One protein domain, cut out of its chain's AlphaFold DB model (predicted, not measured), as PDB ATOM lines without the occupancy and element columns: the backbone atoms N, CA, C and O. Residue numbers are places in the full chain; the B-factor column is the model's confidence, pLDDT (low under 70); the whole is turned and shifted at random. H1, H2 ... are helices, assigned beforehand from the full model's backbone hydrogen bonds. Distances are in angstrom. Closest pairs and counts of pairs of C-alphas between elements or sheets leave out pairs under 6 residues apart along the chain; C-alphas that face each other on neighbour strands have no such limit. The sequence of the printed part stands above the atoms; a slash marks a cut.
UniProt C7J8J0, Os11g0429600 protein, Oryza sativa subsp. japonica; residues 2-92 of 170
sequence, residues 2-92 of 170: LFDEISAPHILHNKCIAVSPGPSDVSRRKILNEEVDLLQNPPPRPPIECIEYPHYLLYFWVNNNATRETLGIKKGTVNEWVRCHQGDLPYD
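What this domain is: This is residues 2 to 92 of the 170 residues of the protein "Os11g0429600 protein" of Oryza sativa subsp. japonica (UniProt C7J8J0). This is a domain of little regular structure: a short helix, H1, turns a corner into a still shorter one, H2, and the rest is long loops, with the tail of residues 87 to 92 sticking out. The 91 printed residues hold two named helices, H1 then H2, and no named strand; the class is all helix, with 17 residues in named elements. The whole is only just loose, close to compact, with a radius of gyration of the C-alphas of 15.1 A, and only just flat, spanning 48 by 41 by 23 A.

Where its parts are: H1, residues 53 to 63, is 16.1 A long and begins at C-alpha 53 (15.599, 39.985, 16.913). H2, residues 65 to 70, ends at C-alpha 70 (20.299, 32.849, -5.163).

How they stand to each other: H1 and H2 are close but not clearly touching; their closest C-alphas, of Val 62 and Arg 68, are 6.6 A apart. Their lines are about perpendicular, at 77 degrees. A tight link of 1 residue joins them. Every O i to N i+4 pair is within hydrogen-bond range in H2, and 6 of 7 in H1.

The domain as a whole: The C-alphas farthest apart, of Leu 2 and Lys 75, are 48.0 A apart. The printed part has no cut. Residues 2 to 52 and 71 to 92 hold no named element. The model's pLDDT is under 70 at residue 2 and residues 22 to 38.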
ATOM      1  N   LEU A   2      19.654  47.793  38.121       64.31
ATOM      2  CA  LEU A   2      20.135  46.453  38.431       64.31
ATOM      3  C   LEU A   2      21.036  46.034  37.261       64.31
ATOM      4  O   LEU A   2      20.565  45.974  36.130       64.31
ATOM      5  N   PHE A   3      22.331  45.807  37.497       71.38
ATOM      6  CA  PHE A   3      23.270  45.427  36.426       71.38
ATOM      7  C   PHE A   3      22.839  44.145  35.691       71.38
ATOM      8  O   PHE A   3      23.153  43.975  34.518       71.38
ATOM      9  N   ASP A   4      22.053  43.292  36.349       80.88
ATOM     10  CA  ASP A   4      21.536  42.040  35.794       80.88
ATOM     11  C   ASP A   4      20.455  42.224  34.714       80.88
ATOM     12  O   ASP A   4      20.154  41.278  33.981       80.88
ATOM     13  N   GLU A   5      19.875  43.423  34.607       85.31
ATOM     14  CA  GLU A   5      18.853  43.772  33.612       85.31
ATOM     15  C   GLU A   5      19.454  44.376  32.335       85.31
ATOM     16  O   GLU A   5      18.748  44.514  31.338       85.31
ATOM     17  N   ILE A   6      20.747  44.714  32.343       87.06
ATOM     18  CA  ILE A   6      21.448  45.348  31.221       87.06
ATOM     19  C   ILE A   6      22.122  44.274  30.362       87.06
ATOM     20  O   ILE A   6      22.627  43.260  30.850       87.06
ATOM     21  N   SER A   7      22.123  44.490  29.052       88.56
ATOM     22  CA  SER A   7      22.849  43.665  28.097       88.56
ATOM     23  C   SER A   7      24.352  43.759  28.362       88.56
ATOM     24  O   SER A   7      24.933  44.842  28.342       88.56
ATOM     25  N   ALA A   8      24.992  42.610  28.588       87.25
ATOM     26  CA  ALA A   8      26.434  42.529  28.807       87.25
ATOM     27  C   ALA A   8      27.271  43.178  27.681       87.25
ATOM     28  O   ALA A   8      28.219  43.883  28.012       87.25
ATOM     29  N   PRO A   9      26.955  42.992  26.380       88.62
ATOM     30  CA  PRO A   9      27.698  43.649  25.304       88.62
ATOM     31  C   PRO A   9      27.349  45.119  25.071       88.62
ATOM     32  O   PRO A   9      28.178  45.834  24.517       88.62
ATOM     33  N   HIS A  10      26.155  45.580  25.452       88.00
ATOM     34  CA  HIS A  10      25.686  46.906  25.054       88.00
ATOM     35  C   HIS A  10      24.934  47.621  26.176       88.00
ATOM     36  O   HIS A  10      23.765  47.345  26.445       88.00
ATOM     37  N   ILE A  11      25.578  48.623  26.775       89.12
ATOM     38  CA  ILE A  11      25.136  49.231  28.043       89.12
ATOM     39  C   ILE A  11      23.801  49.994  27.971       89.12
ATOM     40  O   ILE A  11      23.211  50.285  29.007       89.12
ATOM     41  N   LEU A  12      23.317  50.319  26.766       90.44
ATOM     42  CA  LEU A  12      22.009  50.962  26.557       90.44
ATOM     43  C   LEU A  12      20.840  49.984  26.385       90.44
ATOM     44  O   LEU A  12      19.689  50.417  26.367       90.44
ATOM     45  N   HIS A  13      21.111  48.691  26.200       88.69
ATOM     46  CA  HIS A  13      20.069  47.708  25.917       88.69
ATOM     47  C   HIS A  13      19.757  46.863  27.140       88.69
ATOM     48  O   HIS A  13      20.628  46.559  27.951       88.69
ATOM     49  N   ASN A  14      18.498  46.447  27.238       89.88
ATOM     50  CA  ASN A  14      18.096  45.451  28.216       89.88
ATOM     51  C   ASN A  14      18.678  44.090  27.836       89.88
ATOM     52  O   ASN A  14      18.896  43.784  26.663       89.88
ATOM     53  N   LYS A  15      18.892  43.255  28.844       90.00
ATOM     54  CA  LYS A  15      19.318  41.877  28.660       90.00
ATOM     55  C   LYS A  15      18.255  41.098  27.887       90.00
ATOM     56  O   LYS A  15      17.099  41.018  28.300       90.00
ATOM     57  N   CYS A  16      18.681  40.482  26.795       89.12
ATOM     58  CA  CYS A  16      17.847  39.666  25.927       89.12
ATOM     59  C   CYS A  16      18.340  38.220  25.893       89.12
ATOM     60  O   CYS A  16      19.462  37.906  26.297       89.12
ATOM     61  N   ILE A  17      17.471  37.315  25.442       87.25
ATOM     62  CA  ILE A  17      17.861  35.918  25.262       87.25
ATOM     63  C   ILE A  17      18.862  35.809  24.109       87.25
ATOM     64  O   ILE A  17      18.697  36.439  23.062       87.25
ATOM     65  N   ALA A  18      19.894  34.992  24.293       80.81
ATOM     66  CA  ALA A  18      20.880  34.751  23.252       80.81
ATOM     67  C   ALA A  18      20.246  33.980  22.084       80.81
ATOM     68  O   ALA A  18      19.624  32.936  22.273       80.81
ATOM     69  N   VAL A  19      20.443  34.474  20.861       81.94
ATOM     70  CA  VAL A  19      19.966  33.825  19.630       81.94
ATOM     71  C   VAL A  19      21.070  32.920  19.081       81.94
ATOM     72  O   VAL A  19      21.622  33.178  18.009       81.94
ATOM     73  N   SER A  20      21.419  31.886  19.842       74.19
ATOM     74  CA  SER A  20      22.376  30.844  19.441       74.19
ATOM     75  C   SER A  20      21.645  29.565  19.010       74.19
ATOM     76  O   SER A  20      20.508  29.355  19.440       74.19
ATOM     77  N   PRO A  21      22.262  28.718  18.162       70.19
ATOM     78  CA  PRO A  21      21.702  27.413  17.817       70.19
ATOM     79  C   PRO A  21      21.497  26.576  19.082       70.19
ATOM     80  O   PRO A  21      22.397  26.470  19.913       70.19
ATOM     81  N   GLY A  22      20.312  25.997  19.242       61.16
ATOM     82  CA  GLY A  22      19.987  25.155  20.388       61.16
ATOM     83  C   GLY A  22      18.539  24.672  20.335       61.16
ATOM     84  O   GLY A  22      17.736  25.248  19.601       61.16
ATOM     85  N   PRO A  23      18.181  23.618  21.087       51.06
ATOM     86  CA  PRO A  23      16.810  23.121  21.121       51.06
ATOM     87  C   PRO A  23      15.886  24.219  21.663       51.06
ATOM     88  O   PRO A  23      16.018  24.634  22.814       51.06
ATOM     89  N   SER A  24      14.971  24.720  20.829       54.47
ATOM     90  CA  SER A  24      14.040  25.788  21.199       54.47
ATOM     91  C   SER A  24      12.580  25.340  21.150       54.47
ATOM     92  O   SER A  24      12.182  24.505  20.337       54.47
ATOM     93  N   ASP A  25      11.771  25.921  22.039       46.94
ATOM     94  CA  ASP A  25      10.319  25.748  22.076       46.94
ATOM     95  C   ASP A  25       9.684  26.732  21.075       46.94
ATOM     96  O   ASP A  25       9.516  27.931  21.330       46.94
ATOM     97  N   VAL A  26       9.466  26.260  19.845       53.69
ATOM     98  CA  VAL A  26       9.124  27.112  18.698       53.69
ATOM     99  C   VAL A  26       7.675  27.608  18.804       53.69
ATOM    100  O   VAL A  26       6.735  26.933  18.381       53.69
ATOM    101  N   SER A  27       7.469  28.834  19.300       48.41
ATOM    102  CA  SER A  27       6.183  29.539  19.169       48.41
ATOM    103  C   SER A  27       5.987  30.034  17.725       48.41
ATOM    104  O   SER A  27       6.591  31.019  17.278       48.41
ATOM    105  N   ARG A  28       5.158  29.291  16.982       51.19
ATOM    106  CA  ARG A  28       5.029  29.301  15.514       51.19
ATOM    107  C   ARG A  28       4.279  30.534  14.995       51.19
ATOM    108  O   ARG A  28       3.114  30.749  15.327       51.19
ATOM    109  N   ARG A  29       4.898  31.316  14.104       50.75
ATOM    110  CA  ARG A  29       4.174  32.260  13.233       50.75
ATOM    111  C   ARG A  29       3.885  31.576  11.898       50.75
ATOM    112  O   ARG A  29       4.816  31.134  11.242       50.75
ATOM    113  N   LYS A  30       2.617  31.606  11.463       48.84
ATOM    114  CA  LYS A  30       2.122  31.011  10.200       48.84
ATOM    115  C   LYS A  30       2.941  31.353   8.943       48.84
ATOM    116  O   LYS A  30       2.906  30.593   7.989       48.84
ATOM    117  N   ILE A  31       3.649  32.484   8.946       53.66
ATOM    118  CA  ILE A  31       4.412  33.017   7.805       53.66
ATOM    119  C   ILE A  31       5.723  32.243   7.559       53.66
ATOM    120  O   ILE A  31       6.211  32.236   6.440       53.66
ATOM    121  N   LEU A  32       6.282  31.571   8.571       55.09
ATOM    122  CA  LEU A  32       7.557  30.841   8.455       55.09
ATOM    123  C   LEU A  32       7.363  29.334   8.191       55.09
ATOM    124  O   LEU A  32       8.315  28.571   8.245       55.09
ATOM    125  N   ASN A  33       6.133  28.877   7.955       53.09
ATOM    126  CA  ASN A  33       5.772  27.468   8.123       53.09
ATOM    127  C   ASN A  33       6.217  26.511   7.003       53.09
ATOM    128  O   ASN A  33       6.153  25.310   7.226       53.09
ATOM    129  N   GLU A  34       6.629  26.980   5.821       53.94
ATOM    130  CA  GLU A  34       6.827  26.064   4.680       53.94
ATOM    131  C   GLU A  34       8.245  25.473   4.571       53.94
ATOM    132  O   GLU A  34       8.417  24.440   3.935       53.94
ATOM    133  N   GLU A  35       9.251  26.053   5.240       56.41
ATOM    134  CA  GLU A  35      10.652  25.584   5.154       56.41
ATOM    135  C   GLU A  35      11.307  25.276   6.513       56.41
ATOM    136  O   GLU A  35      12.418  24.750   6.566       56.41
ATOM    137  N   VAL A  36      10.628  25.576   7.624       57.97
ATOM    138  CA  VAL A  36      11.180  25.403   8.981       57.97
ATOM    139  C   VAL A  36      11.208  23.941   9.427       57.97
ATOM    140  O   VAL A  36      12.062  23.580  10.231       57.97
ATOM    141  N   ASP A  37      10.365  23.077   8.854       58.41
ATOM    142  CA  ASP A  37      10.322  21.642   9.186       58.41
ATOM    143  C   ASP A  37      11.608  20.877   8.791       58.41
ATOM    144  O   ASP A  37      11.798  19.736   9.210       58.41
ATOM    145  N   LEU A  38      12.515  21.494   8.020       63.47
ATOM    146  CA  LEU A  38      13.824  20.929   7.657       63.47
ATOM    147  C   LEU A  38      14.979  21.409   8.552       63.47
ATOM    148  O   LEU A  38      16.097  20.901   8.432       63.47
ATOM    149  N   LEU A  39      14.737  22.391   9.420       75.25
ATOM    150  CA  LEU A  39      15.773  23.030  10.226       75.25
ATOM    151  C   LEU A  39      15.936  22.314  11.566       75.25
ATOM    152  O   LEU A  39      14.970  22.134  12.306       75.25
ATOM    153  N   GLN A  40      17.163  21.902  11.884       74.12
ATOM    154  CA  GLN A  40      17.428  21.065  13.056       74.12
ATOM    155  C   GLN A  40      17.745  21.896  14.299       74.12
ATOM    156  O   GLN A  40      17.501  21.432  15.412       74.12
ATOM    157  N   ASN A  41      18.250  23.124  14.132       76.62
ATOM    158  CA  ASN A  41      18.748  23.944  15.234       76.62
ATOM    159  C   ASN A  41      18.168  25.372  15.241       76.62
ATOM    160  O   ASN A  41      18.935  26.343  15.286       76.62
ATOM    161  N   PRO A  42      16.829  25.547  15.216       81.31
ATOM    162  CA  PRO A  42      16.234  26.876  15.232       81.31
ATOM    163  C   PRO A  42      16.564  27.602  16.543       81.31
ATOM    164  O   PRO A  42      16.292  27.065  17.620       81.31
ATOM    165  N   PRO A  43      17.103  28.834  16.492       83.94
ATOM    166  CA  PRO A  43      17.411  29.579  17.700       83.94
ATOM    167  C   PRO A  43      16.123  29.989  18.431       83.94
ATOM    168  O   PRO A  43      15.072  30.162  17.797       83.94
ATOM    169  N   PRO A  44      16.183  30.206  19.757       84.94
ATOM    170  CA  PRO A  44      15.032  30.678  20.509       84.94
ATOM    171  C   PRO A  44      14.590  32.051  19.999       84.94
ATOM    172  O   PRO A  44      15.405  32.882  19.595       84.94
ATOM    173  N   ARG A  45      13.277  32.291  20.009       86.38
ATOM    174  CA  ARG A  45      12.697  33.544  19.522       86.38
ATOM    175  C   ARG A  45      12.783  34.635  20.596       86.38
ATOM    176  O   ARG A  45      12.072  34.520  21.594       86.38
ATOM    177  N   PRO A  46      13.564  35.711  20.393       89.44
ATOM    178  CA  PRO A  46      13.578  36.829  21.325       89.44
ATOM    179  C   PRO A  46      12.325  37.713  21.158       89.44
ATOM    180  O   PRO A  46      11.643  37.643  20.122       89.44
ATOM    181  N   PRO A  47      12.007  38.557  22.156       89.44
ATOM    182  CA  PRO A  47      11.098  39.693  21.992       89.44
ATOM    183  C   PRO A  47      11.477  40.558  20.782       89.44
ATOM    184  O   PRO A  47      12.642  40.618  20.398       89.44
ATOM    185  N   ILE A  48      10.498  41.224  20.167       88.81
ATOM    186  CA  ILE A  48      10.737  42.034  18.954       88.81
ATOM    187  C   ILE A  48      11.593  43.264  19.269       88.81
ATOM    188  O   ILE A  48      12.325  43.742  18.410       88.81
ATOM    189  N   GLU A  49      11.519  43.747  20.505       89.69
ATOM    190  CA  GLU A  49      12.247  44.907  21.008       89.69
ATOM    191  C   GLU A  49      13.729  44.604  21.290       89.69
ATOM    192  O   GLU A  49      14.511  45.524  21.521       89.69
ATOM    193  N   CYS A  50      14.124  43.327  21.283       90.12
ATOM    194  CA  CYS A  50      15.506  42.917  21.502       90.12
ATOM    195  C   CYS A  50      16.386  43.214  20.285       90.12
ATOM    196  O   CYS A  50      16.009  42.932  19.144       90.12
ATOM    197  N   ILE A  51      17.609  43.693  20.536       88.38
ATOM    198  CA  ILE A  51      18.614  43.958  19.493       88.38
ATOM    199  C   ILE A  51      19.033  42.680  18.742       88.38
ATOM    200  O   ILE A  51      19.544  42.731  17.629       88.38
ATOM    201  N   GLU A  52      18.740  41.514  19.311       88.75
ATOM    202  CA  GLU A  52      18.980  40.186  18.767       88.75
ATOM    203  C   GLU A  52      17.809  39.678  17.903       88.75
ATOM    204  O   GLU A  52      17.902  38.627  17.269       88.75
ATOM    205  N   TYR A  53      16.687  40.394  17.806       90.88
ATOM    206  CA  TYR A  53      15.599  39.985  16.913       90.88
ATOM    207  C   TYR A  53      16.015  39.902  15.428       90.88
ATOM    208  O   TYR A  53      15.692  38.906  14.772       90.88
ATOM    209  N   PRO A  54      16.800  40.851  14.874       91.69
ATOM    210  CA  PRO A  54      17.359  40.730  13.525       91.69
ATOM    211  C   PRO A  54      18.216  39.475  13.340       91.69
ATOM    212  O   PRO A  54      18.197  38.856  12.281       91.69
ATOM    213  N   HIS A  55      18.932  39.055  14.380       90.69
ATOM    214  CA  HIS A  55      19.713  37.825  14.380       90.69
ATOM    215  C   HIS A  55      18.824  36.578  14.256       90.69
ATOM    216  O   HIS A  55      19.179  35.645  13.528       90.69
ATOM    217  N   TYR A  56      17.665  36.569  14.917       89.81
ATOM    218  CA  TYR A  56      16.668  35.504  14.779       89.81
ATOM    219  C   TYR A  56      16.118  35.454  13.349       89.81
ATOM    220  O   TYR A  56      16.085  34.389  12.743       89.81
ATOM    221  N   LEU A  57      15.777  36.608  12.768       91.62
ATOM    222  CA  LEU A  57      15.303  36.689  11.381       91.62
ATOM    223  C   LEU A  57      16.366  36.261  10.362       91.62
ATOM    224  O   LEU A  57      16.043  35.555   9.408       91.62
ATOM    225  N   LEU A  58      17.628  36.644  10.580       92.12
ATOM    226  CA  LEU A  58      18.755  36.281   9.720       92.12
ATOM    227  C   LEU A  58      18.867  34.764   9.556       92.12
ATOM    228  O   LEU A  58      19.087  34.287   8.450       92.12
ATOM    229  N   TYR A  59      18.677  34.009  10.639       90.75
ATOM    230  CA  TYR A  59      18.742  32.552  10.594       90.75
ATOM    231  C   TYR A  59      17.724  31.952   9.606       90.75
ATOM    232  O   TYR A  59      18.094  31.093   8.808       90.75
ATOM    233  N   PHE A  60      16.478  32.437   9.593       90.88
ATOM    234  CA  PHE A  60      15.477  31.965   8.628       90.88
ATOM    235  C   PHE A  60      15.765  32.471   7.220       90.88
ATOM    236  O   PHE A  60      15.635  31.719   6.260       90.88
ATOM    237  N   TRP A  61      16.186  33.730   7.091       92.62
ATOM    238  CA  TRP A  61      16.478  34.311   5.786       92.62
ATOM    239  C   TRP A  61      17.615  33.574   5.071       92.62
ATOM    240  O   TRP A  61      17.453  33.227   3.905       92.62
ATOM    241  N   VAL A  62      18.732  33.282   5.754       93.06
ATOM    242  CA  VAL A  62      19.878  32.570   5.152       93.06
ATOM    243  C   VAL A  62      19.544  31.108   4.849       93.06
ATOM    244  O   VAL A  62      20.054  30.556   3.876       93.06
ATOM    245  N   ASN A  63      18.699  30.468   5.663       91.44
ATOM    246  CA  ASN A  63      18.332  29.065   5.465       91.44
ATOM    247  C   ASN A  63      17.180  28.843   4.476       91.44
ATOM    248  O   ASN A  63      16.954  27.702   4.077       91.44
ATOM    249  N   ASN A  64      16.506  29.904   4.032       90.94
ATOM    250  CA  ASN A  64      15.467  29.813   3.013       90.94
ATOM    251  C   ASN A  64      16.018  29.253   1.690       90.94
ATOM    252  O   ASN A  64      17.100  29.655   1.246       90.94
ATOM    253  N   ASN A  65      15.289  28.345   1.028       89.94
ATOM    254  CA  ASN A  65      15.818  27.665  -0.160       89.94
ATOM    255  C   ASN A  65      16.063  28.645  -1.317       89.94
ATOM    256  O   ASN A  65      17.103  28.565  -1.970       89.94
ATOM    257  N   ALA A  66      15.168  29.615  -1.528       92.44
ATOM    258  CA  ALA A  66      15.351  30.633  -2.563       92.44
ATOM    259  C   ALA A  66      16.567  31.530  -2.272       92.44
ATOM    260  O   ALA A  66      17.337  31.827  -3.190       92.44
ATOM    261  N   THR A  67      16.802  31.903  -1.008       93.75
ATOM    262  CA  THR A  67      18.023  32.624  -0.608       93.75
ATOM    263  C   THR A  67      19.268  31.795  -0.907       93.75
ATOM    264  O   THR A  67      20.205  32.294  -1.527       93.75
ATOM    265  N   ARG A  68      19.284  30.516  -0.521       93.50
ATOM    266  CA  ARG A  68      20.434  29.622  -0.732       93.50
ATOM    267  C   ARG A  68      20.728  29.390  -2.211       93.50
ATOM    268  O   ARG A  68      21.892  29.418  -2.604       93.50
ATOM    269  N   GLU A  69      19.693  29.200  -3.025       94.25
ATOM    270  CA  GLU A  69      19.818  29.072  -4.480       94.25
ATOM    271  C   GLU A  69      20.355  30.370  -5.104       94.25
ATOM    272  O   GLU A  69      21.289  30.320  -5.903       94.25
ATOM    273  N   THR A  70      19.853  31.531  -4.672       96.94
ATOM    274  CA  THR A  70      20.299  32.849  -5.163       96.94
ATOM    275  C   THR A  70      21.745  33.162  -4.773       96.94
ATOM    276  O   THR A  70      22.501  33.696  -5.583       96.94
ATOM    277  N   LEU A  71      22.162  32.798  -3.556       96.38
ATOM    278  CA  LEU A  71      23.547  32.932  -3.086       96.38
ATOM    279  C   LEU A  71      24.493  31.878  -3.694       96.38
ATOM    280  O   LEU A  71      25.692  31.899  -3.413       96.38
ATOM    281  N   GLY A  72      23.984  30.949  -4.511       95.69
ATOM    282  CA  GLY A  72      24.788  29.915  -5.162       95.69
ATOM    283  C   GLY A  72      25.310  28.837  -4.206       95.69
ATOM    284  O   GLY A  72      26.326  28.198  -4.490       95.69
ATOM    285  N   ILE A  73      24.635  28.614  -3.074       94.75
ATOM    286  CA  ILE A  73      25.004  27.566  -2.121       94.75
ATOM    287  C   ILE A  73      24.681  26.203  -2.736       94.75
ATOM    288  O   ILE A  73      23.524  25.857  -2.979       94.75
ATOM    289  N   LYS A  74      25.718  25.403  -2.989       93.38
ATOM    290  CA  LYS A  74      25.572  24.082  -3.607       93.38
ATOM    291  C   LYS A  74      24.802  23.136  -2.680       93.38
ATOM    292  O   LYS A  74      25.116  22.998  -1.497       93.38
ATOM    293  N   LYS A  75      23.799  22.442  -3.224       88.44
ATOM    294  CA  LYS A  75      23.045  21.427  -2.472       88.44
ATOM    295  C   LYS A  75      24.009  20.329  -1.994       88.44
ATOM    296  O   LYS A  75      24.834  19.854  -2.770       88.44
ATOM    297  N   GLY A  76      23.920  19.966  -0.714       87.31
ATOM    298  CA  GLY A  76      24.754  18.938  -0.081       87.31
ATOM    299  C   GLY A  76      26.102  19.399   0.491       87.31
ATOM    300  O   GLY A  76      26.780  18.578   1.096       87.31
ATOM    301  N   THR A  77      26.514  20.670   0.347       91.75
ATOM    302  CA  THR A  77      27.782  21.144   0.952       91.75
ATOM    303  C   THR A  77      27.626  21.619   2.390       91.75
ATOM    304  O   THR A  77      28.518  21.428   3.206       91.75
ATOM    305  N   VAL A  78      26.505  22.270   2.694       88.19
ATOM    306  CA  VAL A  78      26.163  22.762   4.032       88.19
ATOM    307  C   VAL A  78      24.711  22.398   4.267       88.19
ATOM    308  O   VAL A  78      23.862  22.802   3.475       88.19
ATOM    309  N   ASN A  79      24.421  21.648   5.326       85.12
ATOM    310  CA  ASN A  79      23.048  21.244   5.630       85.12
ATOM    311  C   ASN A  79      22.237  22.436   6.143       85.12
ATOM    312  O   ASN A  79      21.232  22.809   5.550       85.12
ATOM    313  N   GLU A  80      22.738  23.084   7.188       88.31
ATOM    314  CA  GLU A  80      22.075  24.179   7.881       88.31
ATOM    315  C   GLU A  80      23.107  25.262   8.184       88.31
ATOM    316  O   GLU A  80      24.231  24.966   8.588       88.31
ATOM    317  N   TRP A  81      22.745  26.519   7.945       91.06
ATOM    318  CA  TRP A  81      23.566  27.653   8.334       91.06
ATOM    319  C   TRP A  81      23.240  28.064   9.767       91.06
ATOM    320  O   TRP A  81      22.076  28.251  10.128       91.06
ATOM    321  N   VAL A  82      24.284  28.272  10.560       88.62
ATOM    322  CA  VAL A  82      24.211  28.848  11.901       88.62
ATOM    323  C   VAL A  82      25.104  30.082  11.971       88.62
ATOM    324  O   VAL A  82      26.124  30.158  11.292       88.62
ATOM    325  N   ARG A  83      24.727  31.071  12.791       87.62
ATOM    326  CA  ARG A  83      25.482  32.333  12.884       87.62
ATOM    327  C   ARG A  83      26.823  32.164  13.582       87.62
ATOM    328  O   ARG A  83      27.812  32.747  13.153       87.62
ATOM    329  N   CYS A  84      26.826  31.413  14.680       85.69
ATOM    330  CA  CYS A  84      27.992  31.210  15.522       85.69
ATOM    331  C   CYS A  84      28.092  29.731  15.878       85.69
ATOM    332  O   CYS A  84      27.163  29.168  16.456       85.69
ATOM    333  N   HIS A  85      29.232  29.146  15.539       85.19
ATOM    334  CA  HIS A  85      29.677  27.849  16.022       85.19
ATOM    335  C   HIS A  85      30.242  28.036  17.437       85.19
ATOM    336  O   HIS A  85      31.078  28.916  17.656       85.19
ATOM    337  N   GLN A  86      29.726  27.293  18.415       76.25
ATOM    338  CA  GLN A  86      30.077  27.437  19.829       76.25
ATOM    339  C   GLN A  86      30.712  26.139  20.328       76.25
ATOM    340  O   GLN A  86      30.017  25.221  20.753       76.25
ATOM    341  N   GLY A  87      32.045  26.078  20.287       75.88
ATOM    342  CA  GLY A  87      32.820  24.950  20.816       75.88
ATOM    343  C   GLY A  87      32.809  23.684  19.951       75.88
ATOM    344  O   GLY A  87      33.365  22.670  20.359       75.88
ATOM    345  N   ASP A  88      32.204  23.726  18.764       82.31
ATOM    346  CA  ASP A  88      32.171  22.625  17.796       82.31
ATOM    347  C   ASP A  88      33.243  22.743  16.699       82.31
ATOM    348  O   ASP A  88      33.410  21.833  15.885       82.31
ATOM    349  N   LEU A  89      34.010  23.835  16.704       86.38
ATOM    350  CA  LEU A  89      35.181  24.025  15.854       86.38
ATOM    351  C   LEU A  89      36.471  23.949  16.686       86.38
ATOM    352  O   LEU A  89      36.500  24.467  17.804       86.38
ATOM    353  N   PRO A  90      37.552  23.353  16.146       90.31
ATOM    354  CA  PRO A  90      38.847  23.307  16.814       90.31
ATOM    355  C   PRO A  90      39.540  24.672  16.695       90.31
ATOM    356  O   PRO A  90      40.336  24.895  15.785       90.31
ATOM    357  N   TYR A  91      39.192  25.599  17.585       87.19
ATOM    358  CA  TYR A  91      39.848  26.899  17.709       87.19
ATOM    359  C   TYR A  91      40.753  26.906  18.943       87.19
ATOM    360  O   TYR A  91      40.324  26.480  20.015       87.19
ATOM    361  N   ASP A  92      41.986  27.383  18.778       90.19
ATOM    362  CA  ASP A  92      42.961  27.542  19.858       90.19
ATOM    363  C   ASP A  92      43.373  29.015  19.960       90.19
ATOM    364  O   ASP A  92      43.533  29.698  18.948       90.19
TER     365      ASP A  92